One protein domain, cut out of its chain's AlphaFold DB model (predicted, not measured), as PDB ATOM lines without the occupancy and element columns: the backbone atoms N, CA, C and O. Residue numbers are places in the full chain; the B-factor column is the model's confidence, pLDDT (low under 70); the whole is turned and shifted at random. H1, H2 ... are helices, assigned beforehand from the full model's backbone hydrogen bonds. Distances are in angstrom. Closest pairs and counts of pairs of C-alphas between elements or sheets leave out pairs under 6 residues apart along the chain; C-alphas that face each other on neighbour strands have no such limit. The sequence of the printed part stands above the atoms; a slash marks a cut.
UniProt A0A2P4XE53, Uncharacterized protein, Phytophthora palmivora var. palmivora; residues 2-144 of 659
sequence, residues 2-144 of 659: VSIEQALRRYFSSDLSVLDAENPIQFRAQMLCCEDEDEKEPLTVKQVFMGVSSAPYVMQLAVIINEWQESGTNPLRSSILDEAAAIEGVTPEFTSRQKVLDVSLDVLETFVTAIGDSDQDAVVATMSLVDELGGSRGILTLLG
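What this domain is: This is residues 2 to 144 of the 659 residues of an uncharacterized protein of Phytophthora palmivora var. palmivora (UniProt A0A2P4XE53). A compact cluster of crossed helices: the long helix H4 packs on H1, and a helical hairpin of H7 and H8 packs on these two, with H8 crossing H1 almost at a right angle. H9 and H6 pack round the end of H8, H2 folds back from the end of H1, the short H3 packs on H4, and beyond the short H5 residues 86 to 94 stick out. The printed part has 143 residues with nine named helices, H1 to H9 in chain order, and no named strand; the class is all helix. The radius of gyration of the C-alphas is 14.8 A, and the spans are 47 by 35 by 33 A.

How they stand to each other: H4, residues 57 to 71, is the hub and touches five helices. H1, residues 2 to 13, touches it at a steep tilt of 40 degrees, opposite ways, the closest C-alphas being those of Glu 5 and Ala 62, 5.0 A apart. H8, residues 119 to 133, touches residues 7 to 11 of H1 about perpendicular, at 85 degrees, with the C-alphas of Tyr 11 and Val 123 closest at 4.9 A. H4 and H8 are apart. H7, residues 105 to 114, forms a hairpin with H8 at a shallow tilt of 16 degrees, with the C-alphas of Phe 111 and Ala 125 closest at 5.4 A. H7 also touches residues 65 to 69 of H4, with the C-alphas of Gln 69 and Leu 108 closest at 6.6 A. H9, residues 135 to 142, and H8 touch only at the corner. H6, residues 95 to 102, touches H9 about perpendicular, at 76 degrees, with the C-alphas of Ser 96 and Gly 138 closest at 6.1 A. H2, residues 24 to 31, forms a hairpin with H1 at 34 degrees, a tilt only just shallow, with the C-alphas of Phe 12 and Arg 28 closest at 4.9 A. H3, residues 45 to 49, touches H4, with the C-alphas of Val 45 and Ile 64 closest at 5.6 A. H5, residues 80 to 84, touches no helix but is near H3. In each of the nine helices every O i to N i+4 pair is within hydrogen-bond range.

Where its parts are: H1 begins at C-alpha 2 (24.400, 45.498, 18.156) and is 16.3 A long. H4 starts at C-alpha 57 (17.220, 35.909, 10.717); H4 and H8 are each 21.1 A long, and H7 is 14.2 A. H9 ends at C-alpha 142 (15.970, 41.835, 2.578).

The domain as a whole: The C-alphas of Gly 89 and Asp 117 are farthest apart, at 48.2 A. The printed part has no cut. The link from H2 to H3, residues 32 to 44, is long. The mean pLDDT of the printed part is 88.0; residues 35 to 41 and 79 to 92 are under 70.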
ATOM      1  N   VAL A   2      25.014  46.122  16.953       92.06
ATOM      2  CA  VAL A   2      24.400  45.498  18.156       92.06
ATOM      3  C   VAL A   2      23.064  46.138  18.564       92.06
ATOM      4  O   VAL A   2      22.098  45.422  18.812       92.06
ATOM      5  N   SER A   3      22.965  47.471  18.580       94.38
ATOM      6  CA  SER A   3      21.710  48.162  18.920       94.38
ATOM      7  C   SER A   3      20.578  47.855  17.932       94.38
ATOM      8  O   SER A   3      19.438  47.672  18.350       94.38
ATOM      9  N   ILE A   4      20.896  47.732  16.636       96.69
ATOM     10  CA  ILE A   4      19.934  47.377  15.579       96.69
ATOM     11  C   ILE A   4      19.411  45.959  15.815       96.69
ATOM     12  O   ILE A   4      18.202  45.735  15.804       96.69
ATOM     13  N   GLU A   5      20.309  45.005  16.081       95.69
ATOM     14  CA  GLU A   5      19.923  43.627  16.390       95.69
ATOM     15  C   GLU A   5      19.009  43.569  17.619       95.69
ATOM     16  O   GLU A   5      17.960  42.927  17.586       95.69
ATOM     17  N   GLN A   6      19.363  44.270  18.697       95.56
ATOM     18  CA  GLN A   6      18.549  44.297  19.910       95.56
ATOM     19  C   GLN A   6      17.168  44.926  19.675       95.56
ATOM     20  O   GLN A   6      16.180  44.417  20.203       95.56
ATOM     21  N   ALA A   7      17.072  45.998  18.884       97.56
ATOM     22  CA  ALA A   7      15.795  46.611  18.518       97.56
ATOM     23  C   ALA A   7      14.904  45.637  17.726       97.56
ATOM     24  O   ALA A   7      13.751  45.408  18.099       97.56
ATOM     25  N   LEU A   8      15.470  44.957  16.723       97.38
ATOM     26  CA  LEU A   8      14.783  43.908  15.966       97.38
ATOM     27  C   LEU A   8      14.322  42.761  16.874       97.38
ATOM     28  O   LEU A   8      13.170  42.335  16.791       97.38
ATOM     29  N   ARG A   9      15.179  42.278  17.786       96.44
ATOM     30  CA  ARG A   9      14.808  41.229  18.751       96.44
ATOM     31  C   ARG A   9      13.633  41.653  19.622       96.44
ATOM     32  O   ARG A   9      12.721  40.850  19.812       96.44
ATOM     33  N   ARG A  10      13.627  42.892  20.124       96.06
ATOM     34  CA  ARG A  10      12.511  43.435  20.914       96.06
ATOM     35  C   ARG A  10      11.225  43.495  20.094       96.06
ATOM     36  O   ARG A  10      10.201  43.005  20.559       96.06
ATOM     37  N   TYR A  11      11.286  44.004  18.865       97.19
ATOM     38  CA  TYR A  11      10.132  44.050  17.966       97.19
ATOM     39  C   TYR A  11       9.543  42.659  17.702       97.19
ATOM     40  O   TYR A  11       8.355  42.445  17.937       97.19
ATOM     41  N   PHE A  12      10.363  41.681  17.304       96.69
ATOM     42  CA  PHE A  12       9.875  40.321  17.047       96.69
ATOM     43  C   PHE A  12       9.460  39.571  18.323       96.69
ATOM     44  O   PHE A  12       8.681  38.627  18.236       96.69
ATOM     45  N   SER A  13       9.937  39.985  19.501       95.88
ATOM     46  CA  SER A  13       9.480  39.438  20.790       95.88
ATOM     47  C   SER A  13       8.197  40.100  21.301       95.88
ATOM     48  O   SER A  13       7.599  39.600  22.249       95.88
ATOM     49  N   SER A  14       7.780  41.218  20.702       94.56
ATOM     50  CA  SER A  14       6.561  41.934  21.074       94.56
ATOM     51  C   SER A  14       5.298  41.271  20.510       94.56
ATOM     52  O   SER A  14       5.350  40.394  19.642       94.56
ATOM     53  N   ASP A  15       4.139  41.755  20.957       91.56
ATOM     54  CA  ASP A  15       2.836  41.324  20.448       91.56
ATOM     55  C   ASP A  15       2.389  42.056  19.174       91.56
ATOM     56  O   ASP A  15       1.353  41.699  18.604       91.56
ATOM     57  N   LEU A  16       3.189  42.989  18.646       91.62
ATOM     58  CA  LEU A  16       2.880  43.705  17.407       91.62
ATOM     59  C   LEU A  16       2.864  42.764  16.199       91.62
ATOM     60  O   LEU A  16       3.772  41.952  16.003       91.62
ATOM     61  N   SER A  17       1.819  42.855  15.380       90.00
ATOM     62  CA  SER A  17       1.724  42.059  14.156       90.00
ATOM     63  C   SER A  17       2.734  42.544  13.119       90.00
ATOM     64  O   SER A  17       2.945  43.742  12.961       90.00
ATOM     65  N   VAL A  18       3.308  41.610  12.359       92.31
ATOM     66  CA  VAL A  18       4.090  41.935  11.162       92.31
ATOM     67  C   VAL A  18       3.114  42.088   9.998       92.31
ATOM     68  O   VAL A  18       2.358  41.157   9.713       92.31
ATOM     69  N   LEU A  19       3.106  43.254   9.348       91.62
ATOM     70  CA  LEU A  19       2.194  43.551   8.242       91.62
ATOM     71  C   LEU A  19       2.304  42.497   7.122       91.62
ATOM     72  O   LEU A  19       3.394  42.016   6.790       91.62
ATOM     73  N   ASP A  20       1.151  42.117   6.572       89.44
ATOM     74  CA  ASP A  20       0.969  41.143   5.488       89.44
ATOM     75  C   ASP A  20       1.503  39.723   5.749       89.44
ATOM     76  O   ASP A  20       1.464  38.888   4.844       89.44
ATOM     77  N   ALA A  21       1.989  39.418   6.961       95.06
ATOM     78  CA  ALA A  21       2.405  38.066   7.318       95.06
ATOM     79  C   ALA A  21       1.172  37.166   7.424       95.06
ATOM     80  O   ALA A  21       0.235  37.466   8.161       95.06
ATOM     81  N   GLU A  22       1.189  36.021   6.747       94.31
ATOM     82  CA  GLU A  22       0.038  35.106   6.766       94.31
ATOM     83  C   GLU A  22      -0.157  34.441   8.133       94.31
ATOM     84  O   GLU A  22      -1.276  34.152   8.547       94.31
ATOM     85  N   ASN A  23       0.945  34.229   8.855       93.62
ATOM     86  CA  ASN A  23       0.938  33.821  10.253       93.62
ATOM     87  C   ASN A  23       1.934  34.694  11.032       93.62
ATOM     88  O   ASN A  23       3.104  34.317  11.152       93.62
ATOM     89  N   PRO A  24       1.502  35.859  11.554       94.06
ATOM     90  CA  PRO A  24       2.392  36.808  12.219       94.06
ATOM     91  C   PRO A  24       3.124  36.203  13.419       94.06
ATOM     92  O   PRO A  24       4.316  36.432  13.590       94.06
ATOM     93  N   ILE A  25       2.446  35.367  14.213       93.62
ATOM     94  CA  ILE A  25       3.033  34.726  15.400       93.62
ATOM     95  C   ILE A  25       4.169  33.787  14.990       93.62
ATOM     96  O   ILE A  25       5.275  33.874  15.525       93.62
ATOM     97  N   GLN A  26       3.920  32.909  14.013       93.31
ATOM     98  CA  GLN A  26       4.945  31.996  13.508       93.31
ATOM     99  C   GLN A  26       6.081  32.753  12.817       93.31
ATOM    100  O   GLN A  26       7.237  32.370  12.970       93.31
ATOM    101  N   PHE A  27       5.770  33.830  12.092       96.06
ATOM    102  CA  PHE A  27       6.761  34.682  11.442       96.06
ATOM    103  C   PHE A  27       7.726  35.286  12.462       96.06
ATOM    104  O   PHE A  27       8.932  35.088  12.346       96.06
ATOM    105  N   ARG A  28       7.202  35.918  13.517       95.69
ATOM    106  CA  ARG A  28       8.002  36.461  14.623       95.69
ATOM    107  C   ARG A  28       8.861  35.396  15.306       95.69
ATOM    108  O   ARG A  28      10.066  35.581  15.458       95.69
ATOM    109  N   ALA A  29       8.259  34.262  15.666       94.19
ATOM    110  CA  ALA A  29       8.964  33.171  16.338       94.19
ATOM    111  C   ALA A  29      10.126  32.624  15.495       94.19
ATOM    112  O   ALA A  29      11.194  32.317  16.020       94.19
ATOM    113  N   GLN A  30       9.931  32.531  14.181       94.25
ATOM    114  CA  GLN A  30      10.958  32.056  13.267       94.25
ATOM    115  C   GLN A  30      12.101  33.065  13.105       94.25
ATOM    116  O   GLN A  30      13.253  32.648  13.018       94.25
ATOM    117  N   MET A  31      11.811  34.372  13.117       95.69
ATOM    118  CA  MET A  31      12.846  35.412  13.040       95.69
ATOM    119  C   MET A  31      13.831  35.341  14.215       95.69
ATOM    120  O   MET A  31      15.027  35.585  14.047       95.69
ATOM    121  N   LEU A  32      13.333  34.945  15.388       94.00
ATOM    122  CA  LEU A  32      14.104  34.785  16.621       94.00
ATOM    123  C   LEU A  32      14.772  33.410  16.771       94.00
ATOM    124  O   LEU A  32      15.498  33.199  17.743       94.00
ATOM    125  N   CYS A  33      14.512  32.461  15.867       90.75
ATOM    126  CA  CYS A  33      15.004  31.096  16.012       90.75
ATOM    127  C   CYS A  33      16.538  31.074  15.941       90.75
ATOM    128  O   CYS A  33      17.124  31.462  14.933       90.75
ATOM    129  N   CYS A  34      17.178  30.645  17.031       77.06
ATOM    130  CA  CYS A  34      18.624  30.474  17.114       77.06
ATOM    131  C   CYS A  34      19.020  29.082  16.607       77.06
ATOM    132  O   CYS A  34      18.377  28.080  16.945       77.06
ATOM    133  N   GLU A  35      20.066  29.027  15.789       69.94
ATOM    134  CA  GLU A  35      20.694  27.793  15.331       69.94
ATOM    135  C   GLU A  35      22.127  27.821  15.861       69.94
ATOM    136  O   GLU A  35      22.884  28.692  15.466       69.94
ATOM    137  N   ASP A  36      22.411  26.964  16.845       62.62
ATOM    138  CA  ASP A  36      23.675  26.714  17.563       62.62
ATOM    139  C   ASP A  36      24.876  27.681  17.345       62.62
ATOM    140  O   ASP A  36      25.386  27.869  16.244       62.62
ATOM    141  N   GLU A  37      25.398  28.208  18.460       54.31
ATOM    142  CA  GLU A  37      26.377  29.309  18.633       54.31
ATOM    143  C   GLU A  37      27.818  29.073  18.096       54.31
ATOM    144  O   GLU A  37      28.758  29.750  18.512       54.31
ATOM    145  N   ASP A  38      28.044  28.119  17.191       53.53
ATOM    146  CA  ASP A  38      29.402  27.706  16.790       53.53
ATOM    147  C   ASP A  38      30.029  28.547  15.648       53.53
ATOM    148  O   ASP A  38      31.173  28.291  15.245       53.53
ATOM    149  N   GLU A  39      29.345  29.570  15.118       55.22
ATOM    150  CA  GLU A  39      29.911  30.452  14.082       55.22
ATOM    151  C   GLU A  39      30.935  31.445  14.666       55.22
ATOM    152  O   GLU A  39      30.603  32.416  15.341       55.22
ATOM    153  N   LYS A  40      32.222  31.201  14.377       55.41
ATOM    154  CA  LYS A  40      33.355  32.053  14.793       55.41
ATOM    155  C   LYS A  40      33.658  33.224  13.855       55.41
ATOM    156  O   LYS A  40      34.460  34.079  14.228       55.41
ATOM    157  N   GLU A  41      33.091  33.254  12.651       66.44
ATOM    158  CA  GLU A  41      33.360  34.309  11.666       66.44
ATOM    159  C   GLU A  41      32.188  35.293  11.549       66.44
ATOM    160  O   GLU A  41      31.033  34.882  11.650       66.44
ATOM    161  N   PRO A  42      32.464  36.593  11.337       80.56
ATOM    162  CA  PRO A  42      31.419  37.598  11.214       80.56
ATOM    163  C   PRO A  42      30.586  37.365   9.950       80.56
ATOM    164  O   PRO A  42      31.117  37.273   8.843       80.56
ATOM    165  N   LEU A  43      29.265  37.314  10.124       88.81
ATOM    166  CA  LEU A  43      28.305  37.212   9.030       88.81
ATOM    167  C   LEU A  43      28.391  38.445   8.115       88.81
ATOM    168  O   LEU A  43      28.340  39.583   8.578       88.81
ATOM    169  N   THR A  44      28.451  38.216   6.805       90.69
ATOM    170  CA  THR A  44      28.456  39.263   5.773       90.69
ATOM    171  C   THR A  44      27.131  39.312   5.014       90.69
ATOM    172  O   THR A  44      26.462  38.294   4.838       90.69
ATOM    173  N   VAL A  45      26.783  40.476   4.453       91.50
ATOM    174  CA  VAL A  45      25.589  40.627   3.596       91.50
ATOM    175  C   VAL A  45      25.588  39.636   2.425       91.50
ATOM    176  O   VAL A  45      24.561  39.051   2.083       91.50
ATOM    177  N   LYS A  46      26.761  39.377   1.838       88.62
ATOM    178  CA  LYS A  46      26.912  38.411   0.745       88.62
ATOM    179  C   LYS A  46      26.512  36.990   1.165       88.62
ATOM    180  O   LYS A  46      25.905  36.287   0.363       88.62
ATOM    181  N   GLN A  47      26.825  36.577   2.395       87.44
ATOM    182  CA  GLN A  47      26.419  35.275   2.949       87.44
ATOM    183  C   GLN A  47      24.926  35.217   3.305       87.44
ATOM    184  O   GLN A  47      24.355  34.135   3.334       87.44
ATOM    185  N   VAL A  48      24.276  36.356   3.558       90.06
ATOM    186  CA  VAL A  48      22.814  36.392   3.721       90.06
ATOM    187  C   VAL A  48      22.125  36.159   2.378       90.06
ATOM    188  O   VAL A  48      21.183  35.373   2.272       90.06
ATOM    189  N   PHE A  49      22.604  36.814   1.320       89.38
ATOM    190  CA  PHE A  49      22.016  36.675  -0.010       89.38
ATOM    191  C   PHE A  49      22.337  35.336  -0.675       89.38
ATOM    192  O   PHE A  49      21.451  34.751  -1.298       89.38
ATOM    193  N   MET A  50      23.561  34.830  -0.508       88.88
ATOM    194  CA  MET A  50      23.974  33.527  -1.021       88.88
ATOM    195  C   MET A  50      23.925  32.466   0.074       88.88
ATOM    196  O   MET A  50      24.708  32.480   1.017       88.88
ATOM    197  N   GLY A  51      23.058  31.491  -0.128       90.69
ATOM    198  CA  GLY A  51      22.869  30.359   0.749       90.69
ATOM    199  C   GLY A  51      21.745  30.560   1.763       90.69
ATOM    200  O   GLY A  51      21.019  31.558   1.767       90.69
ATOM    201  N   VAL A  52      21.589  29.555   2.616       92.75
ATOM    202  CA  VAL A  52      20.756  29.589   3.817       92.75
ATOM    203  C   VAL A  52      21.708  29.593   5.006       92.75
ATOM    204  O   VAL A  52      22.306  28.567   5.324       92.75
ATOM    205  N   SER A  53      21.894  30.770   5.602       90.81
ATOM    206  CA  SER A  53      22.778  30.972   6.752       90.81
ATOM    207  C   SER A  53      22.229  30.291   8.011       90.81
ATOM    208  O   SER A  53      21.013  30.216   8.187       90.81
ATOM    209  N   SER A  54      23.135  29.826   8.878       89.38
ATOM    210  CA  SER A  54      22.839  29.351  10.238       89.38
ATOM    211  C   SER A  54      22.495  30.488  11.201       89.38
ATOM    212  O   SER A  54      21.895  30.256  12.247       89.38
ATOM    213  N   ALA A  55      22.891  31.724  10.884       90.31
ATOM    214  CA  ALA A  55      22.654  32.852  11.765       90.31
ATOM    215  C   ALA A  55      21.143  33.112  11.919       90.31
ATOM    216  O   ALA A  55      20.397  33.005  10.937       90.31
ATOM    217  N   PRO A  56      20.668  33.532  13.107       92.19
ATOM    218  CA  PRO A  56      19.275  33.927  13.291       92.19
ATOM    219  C   PRO A  56      18.870  34.992  12.267       92.19
ATOM    220  O   PRO A  56      19.640  35.918  12.002       92.19
ATOM    221  N   TYR A  57      17.650  34.933  11.728       95.31
ATOM    222  CA  TYR A  57      17.220  35.909  10.717       95.31
ATOM    223  C   TYR A  57      17.271  37.354  11.222       95.31
ATOM    224  O   TYR A  57      17.577  38.257  10.449       95.31
ATOM    225  N   VAL A  58      17.060  37.585  12.521       95.56
ATOM    226  CA  VAL A  58      17.267  38.912  13.124       95.56
ATOM    227  C   VAL A  58      18.711  39.405  12.987       95.56
ATOM    228  O   VAL A  58      18.919  40.576  12.679       95.56
ATOM    229  N   MET A  59      19.704  38.531  13.156       94.19
ATOM    230  CA  MET A  59      21.112  38.888  12.963       94.19
ATOM    231  C   MET A  59      21.410  39.168  11.487       94.19
ATOM    232  O   MET A  59      22.085  40.145  11.172       94.19
ATOM    233  N   GLN A  60      20.846  38.367  10.576       95.12
ATOM    234  CA  GLN A  60      20.962  38.598   9.132       95.12
ATOM    235  C   GLN A  60      20.406  39.981   8.741       95.12
ATOM    236  O   GLN A  60      21.082  40.744   8.051       95.12
ATOM    237  N   LEU A  61      19.217  40.342   9.241       96.75
ATOM    238  CA  LEU A  61      18.617  41.665   9.034       96.75
ATOM    239  C   LEU A  61      19.475  42.787   9.627       96.75
ATOM    240  O   LEU A  61      19.683  43.804   8.969       96.75
ATOM    241  N   ALA A  62      19.996  42.601  10.841       96.75
ATOM    242  CA  ALA A  62      20.841  43.593  11.497       96.75
ATOM    243  C   ALA A  62      22.125  43.872  10.704       96.75
ATOM    244  O   ALA A  62      22.504  45.032  10.567       96.75
ATOM    245  N   VAL A  63      22.760  42.835  10.144       95.69
ATOM    246  CA  VAL A  63      23.940  42.976   9.276       95.69
ATOM    247  C   VAL A  63      23.601  43.772   8.016       95.69
ATOM    248  O   VAL A  63      24.337  44.691   7.667       95.69
ATOM    249  N   ILE A  64      22.472  43.482   7.365       95.81
ATOM    250  CA  ILE A  64      22.053  44.198   6.150       95.81
ATOM    251  C   ILE A  64      21.747  45.668   6.435       95.81
ATOM    252  O   ILE A  64      22.222  46.538   5.712       95.81
ATOM    253  N   ILE A  65      20.968  45.952   7.482       96.75
ATOM    254  CA  ILE A  65      20.588  47.325   7.842       96.75
ATOM    255  C   ILE A  65      21.823  48.124   8.273       96.75
ATOM    256  O   ILE A  65      21.958  49.285   7.898       96.75
ATOM    257  N   ASN A  66      22.746  47.502   9.013       95.75
ATOM    258  CA  ASN A  66      24.000  48.138   9.406       95.75
ATOM    259  C   ASN A  66      24.869  48.483   8.192       95.75
ATOM    260  O   ASN A  66      25.316  49.615   8.076       95.75
ATOM    261  N   GLU A  67      25.067  47.537   7.270       94.44
ATOM    262  CA  GLU A  67      25.842  47.776   6.047       94.44
ATOM    263  C   GLU A  67      25.204  48.868   5.179       94.44
ATOM    264  O   GLU A  67      25.900  49.719   4.626       94.44
ATOM    265  N   TRP A  68      23.872  48.877   5.069       95.00
ATOM    266  CA  TRP A  68      23.151  49.917   4.337       95.00
ATOM    267  C   TRP A  68      23.402  51.295   4.956       95.00
ATOM    268  O   TRP A  68      23.729  52.243   4.242       95.00
ATOM    269  N   GLN A  69      23.310  51.400   6.279       94.69
ATOM    270  CA  GLN A  69      23.551  52.650   6.985       94.69
ATOM    271  C   GLN A  69      25.012  53.114   6.864       94.69
ATOM    272  O   GLN A  69      25.247  54.288   6.595       94.69
ATOM    273  N   GLU A  70      25.988  52.217   7.019       93.88
ATOM    274  CA  GLU A  70      27.416  52.561   6.963       93.88
ATOM    275  C   GLU A  70      27.879  52.938   5.549       93.88
ATOM    276  O   GLU A  70      28.663  53.871   5.375       93.88
ATOM    277  N   SER A  71      27.387  52.234   4.527       93.62
ATOM    278  CA  SER A  71      27.768  52.471   3.128       93.62
ATOM    279  C   SER A  71      26.952  53.570   2.440       93.62
ATOM    280  O   SER A  71      27.297  53.994   1.333       93.62
ATOM    281  N   GLY A  72      25.825  53.982   3.031       93.62
ATOM    282  CA  GLY A  72      24.846  54.864   2.393       93.62
ATOM    283  C   GLY A  72      24.190  54.259   1.142       93.62
ATOM    284  O   GLY A  72      23.504  54.952   0.394       93.62
ATOM    285  N   THR A  73      24.403  52.970   0.870       91.81
ATOM    286  CA  THR A  73      23.933  52.310  -0.348       91.81
ATOM    287  C   THR A  73      23.114  51.088   0.018       91.81
ATOM    288  O   THR A  73      23.572  50.229   0.765       91.81
ATOM    289  N   ASN A  74      21.904  50.975  -0.536       92.56
ATOM    290  CA  ASN A  74      21.077  49.793  -0.311       92.56
ATOM    291  C   ASN A  74      21.811  48.537  -0.827       92.56
ATOM    292  O   ASN A  74      22.091  48.469  -2.030       92.56
ATOM    293  N   PRO A  75      22.080  47.524   0.020       90.81
ATOM    294  CA  PRO A  75      22.840  46.347  -0.392       90.81
ATOM    295  C   PRO A  75      22.158  45.509  -1.484       90.81
ATOM    296  O   PRO A  75      22.830  44.758  -2.192       90.81
ATOM    297  N   LEU A  76      20.845  45.680  -1.693       87.75
ATOM    298  CA  LEU A  76      20.114  45.092  -2.818       87.75
ATOM    299  C   LEU A  76      20.486  45.693  -4.186       87.75
ATOM    300  O   LEU A  76      20.058  45.163  -5.211       87.75
ATOM    301  N   ARG A  77      21.266  46.783  -4.234       85.88
ATOM    302  CA  ARG A  77      21.824  47.350  -5.479       85.88
ATOM    303  C   ARG A  77      23.120  46.670  -5.932       85.88
ATOM    304  O   ARG A  77      23.672  47.047  -6.959       85.88
ATOM    305  N   SER A  78      23.629  45.698  -5.174       74.94
ATOM    306  CA  SER A  78      24.839  44.960  -5.541       74.94
ATOM    307  C   SER A  78      24.611  44.080  -6.774       74.94
ATOM    308  O   SER A  78      23.696  43.258  -6.788       74.94
ATOM    309  N   SER A  79      25.505  44.182  -7.765       59.06
ATOM    310  CA  SER A  79      25.467  43.407  -9.019       59.06
ATOM    311  C   SER A  79      25.502  41.887  -8.816       59.06
ATOM    312  O   SER A  79      25.031  41.136  -9.665       59.06
ATOM    313  N   ILE A  80      25.996  41.418  -7.662       59.53
ATOM    314  CA  ILE A  80      25.996  39.998  -7.269       59.53
ATOM    315  C   ILE A  80      24.567  39.427  -7.247       59.53
ATOM    316  O   ILE A  80      24.366  38.244  -7.522       59.53
ATOM    317  N   LEU A  81      23.566  40.253  -6.935       59.75
ATOM    318  CA  LEU A  81      22.164  39.840  -6.899       59.75
ATOM    319  C   LEU A  81      21.518  39.765  -8.281       59.75
ATOM    320  O   LEU A  81      20.526  39.057  -8.432       59.75
ATOM    321  N   ASP A  82      22.054  40.477  -9.269       57.56
ATOM    322  CA  ASP A  82      21.451  40.558 -10.599       57.56
ATOM    323  C   ASP A  82      21.794  39.312 -11.432       57.56
ATOM    324  O   ASP A  82      20.931  38.787 -12.133       57.56
ATOM    325  N   GLU A  83      22.992  38.741 -11.255       53.56
ATOM    326  CA  GLU A  83      23.346  37.418 -11.801       53.56
ATOM    327  C   GLU A  83      22.660  36.266 -11.041       53.56
ATOM    328  O   GLU A  83      22.278  35.258 -11.635       53.56
ATOM    329  N   ALA A  84      22.455  36.412  -9.727       51.31
ATOM    330  CA  ALA A  84      21.799  35.413  -8.881       51.31
ATOM    331  C   ALA A  84      20.271  35.315  -9.099       51.31
ATOM    332  O   ALA A  84      19.666  34.286  -8.787       51.31
ATOM    333  N   ALA A  85      19.646  36.375  -9.628       54.06
ATOM    334  CA  ALA A  85      18.198  36.484  -9.809       54.06
ATOM    335  C   ALA A  85      17.666  35.831 -11.097       54.06
ATOM    336  O   ALA A  85      16.468  35.549 -11.183       54.06
ATOM    337  N   ALA A  86      18.521  35.563 -12.086       62.22
ATOM    338  CA  ALA A  86      18.106  35.066 -13.396       62.22
ATOM    339  C   ALA A  86      18.074  33.528 -13.445       62.22
ATOM    340  O   ALA A  86      18.908  32.889 -14.083       62.22
ATOM    341  N   ILE A  87      17.097  32.910 -12.775       69.00
ATOM    342  CA  ILE A  87      16.769  31.505 -13.049       69.00
ATOM    343  C   ILE A  87      15.892  31.462 -14.304       69.00
ATOM    344  O   ILE A  87      14.791  32.014 -14.318       69.00
ATOM    345  N   GLU A  88      16.375  30.798 -15.355       63.44
ATOM    346  CA  GLU A  88      15.650  30.636 -16.619       63.44
ATOM    347  C   GLU A  88      14.227  30.087 -16.387       63.44
ATOM    348  O   GLU A  88      14.027  29.125 -15.645       63.44
ATOM    349  N   GLY A  89      13.218  30.715 -16.996       60.16
ATOM    350  CA  GLY A  89      11.813  30.313 -16.849       60.16
ATOM    351  C   GLY A  89      11.127  30.751 -15.546       60.16
ATOM    352  O   GLY A  89       9.970  30.392 -15.326       60.16
ATOM    353  N   VAL A  90      11.792  31.530 -14.685       66.19
ATOM    354  CA  VAL A  90      11.169  32.169 -13.517       66.19
ATOM    355  C   VAL A  90      10.958  33.652 -13.805       66.19
ATOM    356  O   VAL A  90      11.921  34.380 -14.022       66.19
ATOM    357  N   THR A  91       9.707  34.116 -13.768       66.94
ATOM    358  CA  THR A  91       9.380  35.544 -13.921       66.94
ATOM    359  C   THR A  91       9.334  36.220 -12.547       66.94
ATOM    360  O   THR A  91       8.372  35.994 -11.799       66.94
ATOM    361  N   PRO A  92      10.346  37.026 -12.177       69.56
ATOM    362  CA  PRO A  92      10.314  37.797 -10.943       69.56
ATOM    363  C   PRO A  92       9.251  38.897 -11.001       69.56
ATOM    364  O   PRO A  92       8.983  39.496 -12.042       69.56
ATOM    365  N   GLU A  93       8.667  39.182  -9.846       74.88
ATOM    366  CA  GLU A  93       7.874  40.374  -9.600       74.88
ATOM    367  C   GLU A  93       8.747  41.378  -8.840       74.88
ATOM    368  O   GLU A  93       9.268  41.083  -7.765       74.88
ATOM    369  N   PHE A  94       8.928  42.571  -9.401       74.00
ATOM    370  CA  PHE A  94       9.881  43.549  -8.868       74.00
ATOM    371  C   PHE A  94       9.274  44.524  -7.853       74.00
ATOM    372  O   PHE A  94       9.996  45.353  -7.310       74.00
ATOM    373  N   THR A  95       7.972  44.435  -7.568       78.88
ATOM    374  CA  THR A  95       7.233  45.421  -6.760       78.88
ATOM    375  C   THR A  95       7.790  45.563  -5.342       78.88
ATOM    376  O   THR A  95       8.076  46.677  -4.907       78.88
ATOM    377  N   SER A  96       8.029  44.455  -4.633       84.06
ATOM    378  CA  SER A  96       8.632  44.515  -3.293       84.06
ATOM    379  C   SER A  96      10.095  44.937  -3.307       84.06
ATOM    380  O   SER A  96      10.509  45.714  -2.452       84.06
ATOM    381  N   ARG A  97      10.886  44.459  -4.278       88.44
ATOM    382  CA  ARG A  97      12.291  44.862  -4.410       88.44
ATOM    383  C   ARG A  97      12.399  46.358  -4.653       88.44
ATOM    384  O   ARG A  97      13.198  47.004  -3.989       88.44
ATOM    385  N   GLN A  98      11.576  46.901  -5.545       88.88
ATOM    386  CA  GLN A  98      11.546  48.331  -5.816       88.88
ATOM    387  C   GLN A  98      11.168  49.118  -4.561       88.88
ATOM    388  O   GLN A  98      11.883  50.045  -4.204       88.88
ATOM    389  N   LYS A  99      10.141  48.679  -3.818       91.50
ATOM    390  CA  LYS A  99       9.762  49.318  -2.552       91.50
ATOM    391  C   LYS A  99      10.927  49.383  -1.559       91.50
ATOM    392  O   LYS A  99      11.185  50.441  -1.003       91.50
ATOM    393  N   VAL A 100      11.667  48.287  -1.373       94.38
ATOM    394  CA  VAL A 100      12.847  48.284  -0.490       94.38
ATOM    395  C   VAL A 100      13.967  49.177  -1.045       94.38
ATOM    396  O   VAL A 100      14.648  49.846  -0.275       94.38
ATOM    397  N   LEU A 101      14.161  49.221  -2.366       92.62
ATOM    398  CA  LEU A 101      15.152  50.089  -3.017       92.62
ATOM    399  C   LEU A 101      14.826  51.588  -2.921       92.62
ATOM    400  O   LEU A 101      15.755  52.393  -3.031       92.62
ATOM    401  N   ASP A 102      13.550  51.932  -2.738       93.44
ATOM    402  CA  ASP A 102      13.044  53.304  -2.637       93.44
ATOM    403  C   ASP A 102      13.065  53.853  -1.200       93.44
ATOM    404  O   ASP A 102      12.918  55.061  -1.009       93.44
ATOM    405  N   VAL A 103      13.285  53.005  -0.186       95.06
ATOM    406  CA  VAL A 103      13.479  53.466   1.199       95.06
ATOM    407  C   VAL A 103      14.725  54.354   1.260       95.06
ATOM    408  O   VAL A 103      15.819  53.954   0.852       95.06
ATOM    409  N   SER A 104      14.558  55.581   1.756       93.81
ATOM    410  CA  SER A 104      15.637  56.565   1.834       93.81
ATOM    411  C   SER A 104      16.574  56.304   3.017       93.81
ATOM    412  O   SER A 104      16.217  55.637   3.990       93.81
ATOM    413  N   LEU A 105      17.782  56.877   2.960       94.00
ATOM    414  CA  LEU A 105      18.701  56.854   4.102       94.00
ATOM    415  C   LEU A 105      18.128  57.591   5.316       94.00
ATOM    416  O   LEU A 105      18.329  57.124   6.430       94.00
ATOM    417  N   ASP A 106      17.345  58.655   5.112       95.69
ATOM    418  CA  ASP A 106      16.705  59.409   6.199       95.69
ATOM    419  C   ASP A 106      15.817  58.515   7.082       95.69
ATOM    420  O   ASP A 106      15.765  58.688   8.303       95.69
ATOM    421  N   VAL A 107      15.142  57.521   6.487       96.56
ATOM    422  CA  VAL A 107      14.347  56.528   7.232       96.56
ATOM    423  C   VAL A 107      15.252  55.689   8.137       96.56
ATOM    424  O   VAL A 107      14.921  55.469   9.304       96.56
ATOM    425  N   LEU A 108      16.413  55.254   7.636       95.69
ATOM    426  CA  LEU A 108      17.384  54.491   8.424       95.69
ATOM    427  C   LEU A 108      18.040  55.339   9.514       95.69
ATOM    428  O   LEU A 108      18.200  54.859  10.634       95.69
ATOM    429  N   GLU A 109      18.391  56.590   9.224       94.75
ATOM    430  CA  GLU A 109      18.969  57.519  10.201       94.75
ATOM    431  C   GLU A 109      17.980  57.828  11.329       94.75
ATOM    432  O   GLU A 109      18.346  57.794  12.509       94.75
ATOM    433  N   THR A 110      16.708  58.044  10.984       95.75
ATOM    434  CA  THR A 110      15.622  58.236  11.956       95.75
ATOM    435  C   THR A 110      15.461  57.001  12.838       95.75
ATOM    436  O   THR A 110      15.405  57.116  14.063       95.75
ATOM    437  N   PHE A 111      15.450  55.810  12.234       96.81
ATOM    438  CA  PHE A 111      15.386  54.545  12.963       96.81
ATOM    439  C   PHE A 111      16.573  54.371  13.921       96.81
ATOM    440  O   PHE A 111      16.367  54.119  15.106       96.81
ATOM    441  N   VAL A 112      17.808  54.539  13.438       95.25
ATOM    442  CA  VAL A 112      19.028  54.355  14.243       95.25
ATOM    443  C   VAL A 112      19.106  55.357  15.395       95.25
ATOM    444  O   VAL A 112      19.571  55.003  16.477       95.25
ATOM    445  N   THR A 113      18.620  56.580  15.186       94.31
ATOM    446  CA  THR A 113      18.538  57.588  16.249       94.31
ATOM    447  C   THR A 113      17.538  57.162  17.327       94.31
ATOM    448  O   THR A 113      17.883  57.136  18.504       94.31
ATOM    449  N   ALA A 114      16.333  56.739  16.931       94.38
ATOM    450  CA  ALA A 114      15.250  56.414  17.859       94.38
ATOM    451  C   ALA A 114      15.491  55.138  18.695       94.38
ATOM    452  O   ALA A 114      15.027  55.038  19.829       94.38
ATOM    453  N   ILE A 115      16.239  54.153  18.181       94.81
ATOM    454  CA  ILE A 115      16.539  52.920  18.940       94.81
ATOM    455  C   ILE A 115      17.520  53.133  20.107       94.81
ATOM    456  O   ILE A 115      17.741  52.202  20.884       94.81
ATOM    457  N   GLY A 116      18.137  54.314  20.219       86.81
ATOM    458  CA  GLY A 116      19.040  54.671  21.316       86.81
ATOM    459  C   GLY A 116      18.341  55.181  22.581       86.81
ATOM    460  O   GLY A 116      18.986  55.233  23.628       86.81
ATOM    461  N   ASP A 117      17.052  55.533  22.500       81.19
ATOM    462  CA  ASP A 117      16.362  56.309  23.540       81.19
ATOM    463  C   ASP A 117      15.740  55.434  24.642       81.19
ATOM    464  O   ASP A 117      16.065  55.576  25.825       81.19
ATOM    465  N   SER A 118      14.848  54.510  24.276       91.06
ATOM    466  CA  SER A 118      14.215  53.572  25.211       91.06
ATOM    467  C   SER A 118      13.784  52.270  24.531       91.06
ATOM    468  O   SER A 118      13.661  52.191  23.310       91.06
ATOM    469  N   ASP A 119      13.501  51.233  25.327       89.62
ATOM    470  CA  ASP A 119      13.006  49.947  24.818       89.62
ATOM    471  C   ASP A 119      11.674  50.088  24.057       89.62
ATOM    472  O   ASP A 119      11.462  49.401  23.056       89.62
ATOM    473  N   GLN A 120      10.790  50.983  24.509       90.94
ATOM    474  CA  GLN A 120       9.503  51.233  23.857       90.94
ATOM    475  C   GLN A 120       9.690  51.985  22.535       90.94
ATOM    476  O   GLN A 120       9.077  51.615  21.531       90.94
ATOM    477  N   ASP A 121      10.565  52.991  22.521       92.00
ATOM    478  CA  ASP A 121      10.882  53.758  21.313       92.00
ATOM    479  C   ASP A 121      11.552  52.864  20.268       92.00
ATOM    480  O   ASP A 121      11.197  52.919  19.093       92.00
ATOM    481  N   ALA A 122      12.419  51.942  20.698       94.81
ATOM    482  CA  ALA A 122      13.043  50.971  19.809       94.81
ATOM    483  C   ALA A 122      12.016  50.059  19.119       94.81
ATOM    484  O   ALA A 122      12.143  49.779  17.925       94.81
ATOM    485  N   VAL A 123      10.982  49.603  19.836       96.31
ATOM    486  CA  VAL A 123       9.911  48.774  19.257       96.31
ATOM    487  C   VAL A 123       9.090  49.568  18.238       96.31
ATOM    488  O   VAL A 123       8.838  49.061  17.143       96.31
ATOM    489  N   VAL A 124       8.707  50.806  18.563       95.88
ATOM    490  CA  VAL A 124       7.934  51.680  17.663       95.88
ATOM    491  C   VAL A 124       8.746  52.040  16.420       95.88
ATOM    492  O   VAL A 124       8.250  51.887  15.306       95.88
ATOM    493  N   ALA A 125      10.010  52.432  16.588       97.12
ATOM    494  CA  ALA A 125      10.907  52.752  15.483       97.12
ATOM    495  C   ALA A 125      11.130  51.544  14.563       97.12
ATOM    496  O   ALA A 125      11.103  51.680  13.340       97.12
ATOM    497  N   THR A 126      11.299  50.347  15.137       97.81
ATOM    498  CA  THR A 126      11.437  49.115  14.347       97.81
ATOM    499  C   THR A 126      10.156  48.799  13.576       97.81
ATOM    500  O   THR A 126      10.234  48.412  12.414       97.81
ATOM    501  N   MET A 127       8.981  48.988  14.186       96.81
ATOM    502  CA  MET A 127       7.698  48.811  13.501       96.81
ATOM    503  C   MET A 127       7.575  49.761  12.303       96.81
ATOM    504  O   MET A 127       7.288  49.299  11.203       96.81
ATOM    505  N   SER A 128       7.871  51.053  12.490       96.88
ATOM    506  CA  SER A 128       7.855  52.037  11.400       96.88
ATOM    507  C   SER A 128       8.822  51.668  10.275       96.88
ATOM    508  O   SER A 128       8.436  51.710   9.110       96.88
ATOM    509  N   LEU A 129      10.043  51.227  10.600       97.56
ATOM    510  CA  LEU A 129      10.988  50.743   9.592       97.56
ATOM    511  C   LEU A 129      10.433  49.532   8.822       97.56
ATOM    512  O   LEU A 129      10.543  49.472   7.599       97.56
ATOM    513  N   VAL A 130       9.835  48.561   9.517       97.06
ATOM    514  CA  VAL A 130       9.241  47.372   8.885       97.06
ATOM    515  C   VAL A 130       8.087  47.751   7.952       97.06
ATOM    516  O   VAL A 130       7.979  47.177   6.867       97.06
ATOM    517  N   ASP A 131       7.259  48.728   8.316       95.44
ATOM    518  CA  ASP A 131       6.160  49.207   7.468       95.44
ATOM    519  C   ASP A 131       6.672  49.904   6.194       95.44
ATOM    520  O   ASP A 131       6.193  49.607   5.088       95.44
ATOM    521  N   GLU A 132       7.705  50.746   6.323       96.12
ATOM    522  CA  GLU A 132       8.390  51.395   5.192       96.12
ATOM    523  C   GLU A 132       9.017  50.365   4.241       96.12
ATOM    524  O   GLU A 132       8.858  50.449   3.021       96.12
ATOM    525  N   LEU A 133       9.622  49.303   4.784       95.19
ATOM    526  CA  LEU A 133      10.142  48.182   3.994       95.19
ATOM    527  C   LEU A 133       9.038  47.387   3.273       95.19
ATOM    528  O   LEU A 133       9.321  46.670   2.313       95.19
ATOM    529  N   GLY A 134       7.775  47.504   3.696       94.69
ATOM    530  CA  GLY A 134       6.651  46.740   3.149       94.69
ATOM    531  C   GLY A 134       6.344  45.452   3.905       94.69
ATOM    532  O   GLY A 134       6.022  44.433   3.292       94.69
ATOM    533  N   GLY A 135       6.457  45.491   5.231       95.88
ATOM    534  CA  GLY A 135       6.045  44.421   6.125       95.88
ATOM    535  C   GLY A 135       6.869  43.146   5.969       95.88
ATOM    536  O   GLY A 135       8.063  43.156   5.662       95.88
ATOM    537  N   SER A 136       6.206  42.007   6.158       96.81
ATOM    538  CA  SER A 136       6.812  40.677   6.018       96.81
ATOM    539  C   SER A 136       7.410  40.426   4.634       96.81
ATOM    540  O   SER A 136       8.451  39.776   4.534       96.81
ATOM    541  N   ARG A 137       6.800  40.962   3.568       95.44
ATOM    542  CA  ARG A 137       7.334  40.844   2.208       95.44
ATOM    543  C   ARG A 137       8.647  41.609   2.064       95.44
ATOM    544  O   ARG A 137       9.604  41.037   1.558       95.44
ATOM    545  N   GLY A 138       8.716  42.838   2.573       95.94
ATOM    546  CA  GLY A 138       9.957  43.616   2.632       95.94
ATOM    547  C   GLY A 138      11.074  42.902   3.391       95.94
ATOM    548  O   GLY A 138      12.203  42.816   2.912       95.94
ATOM    549  N   ILE A 139      10.737  42.309   4.541       97.19
ATOM    550  CA  ILE A 139      11.674  41.510   5.344       97.19
ATOM    551  C   ILE A 139      12.202  40.305   4.551       97.19
ATOM    552  O   ILE A 139      13.407  40.067   4.521       97.19
ATOM    553  N   LEU A 140      11.325  39.553   3.879       96.50
ATOM    554  CA  LEU A 140      11.725  38.427   3.029       96.50
ATOM    555  C   LEU A 140      12.653  38.881   1.892       96.50
ATOM    556  O   LEU A 140      13.672  38.236   1.643       96.50
ATOM    557  N   THR A 141      12.347  40.013   1.257       94.62
ATOM    558  CA  THR A 141      13.182  40.613   0.211       94.62
ATOM    559  C   THR A 141      14.572  40.981   0.735       94.62
ATOM    560  O   THR A 141      15.566  40.645   0.091       94.62
ATOM    561  N   LEU A 142      14.676  41.584   1.928       94.75
ATOM    562  CA  LEU A 142      15.970  41.835   2.578       94.75
ATOM    563  C   LEU A 142      16.719  40.541   2.914       94.75
ATOM    564  O   LEU A 142      17.934  40.508   2.820       94.75
ATOM    565  N   LEU A 143      16.031  39.447   3.232       94.94
ATOM    566  CA  LEU A 143      16.662  38.135   3.439       94.94
ATOM    567  C   LEU A 143      17.048  37.426   2.121       94.94
ATOM    568  O   LEU A 143      17.513  36.280   2.132       94.94
ATOM    569  N   GLY A 144      16.861  38.077   0.971       92.25
ATOM    570  CA  GLY A 144      17.185  37.539  -0.350       92.25
ATOM    571  C   GLY A 144      16.154  36.546  -0.894       92.25
ATOM    572  O   GLY A 144      16.480  35.768  -1.791       92.25
TER     573      GLY A 144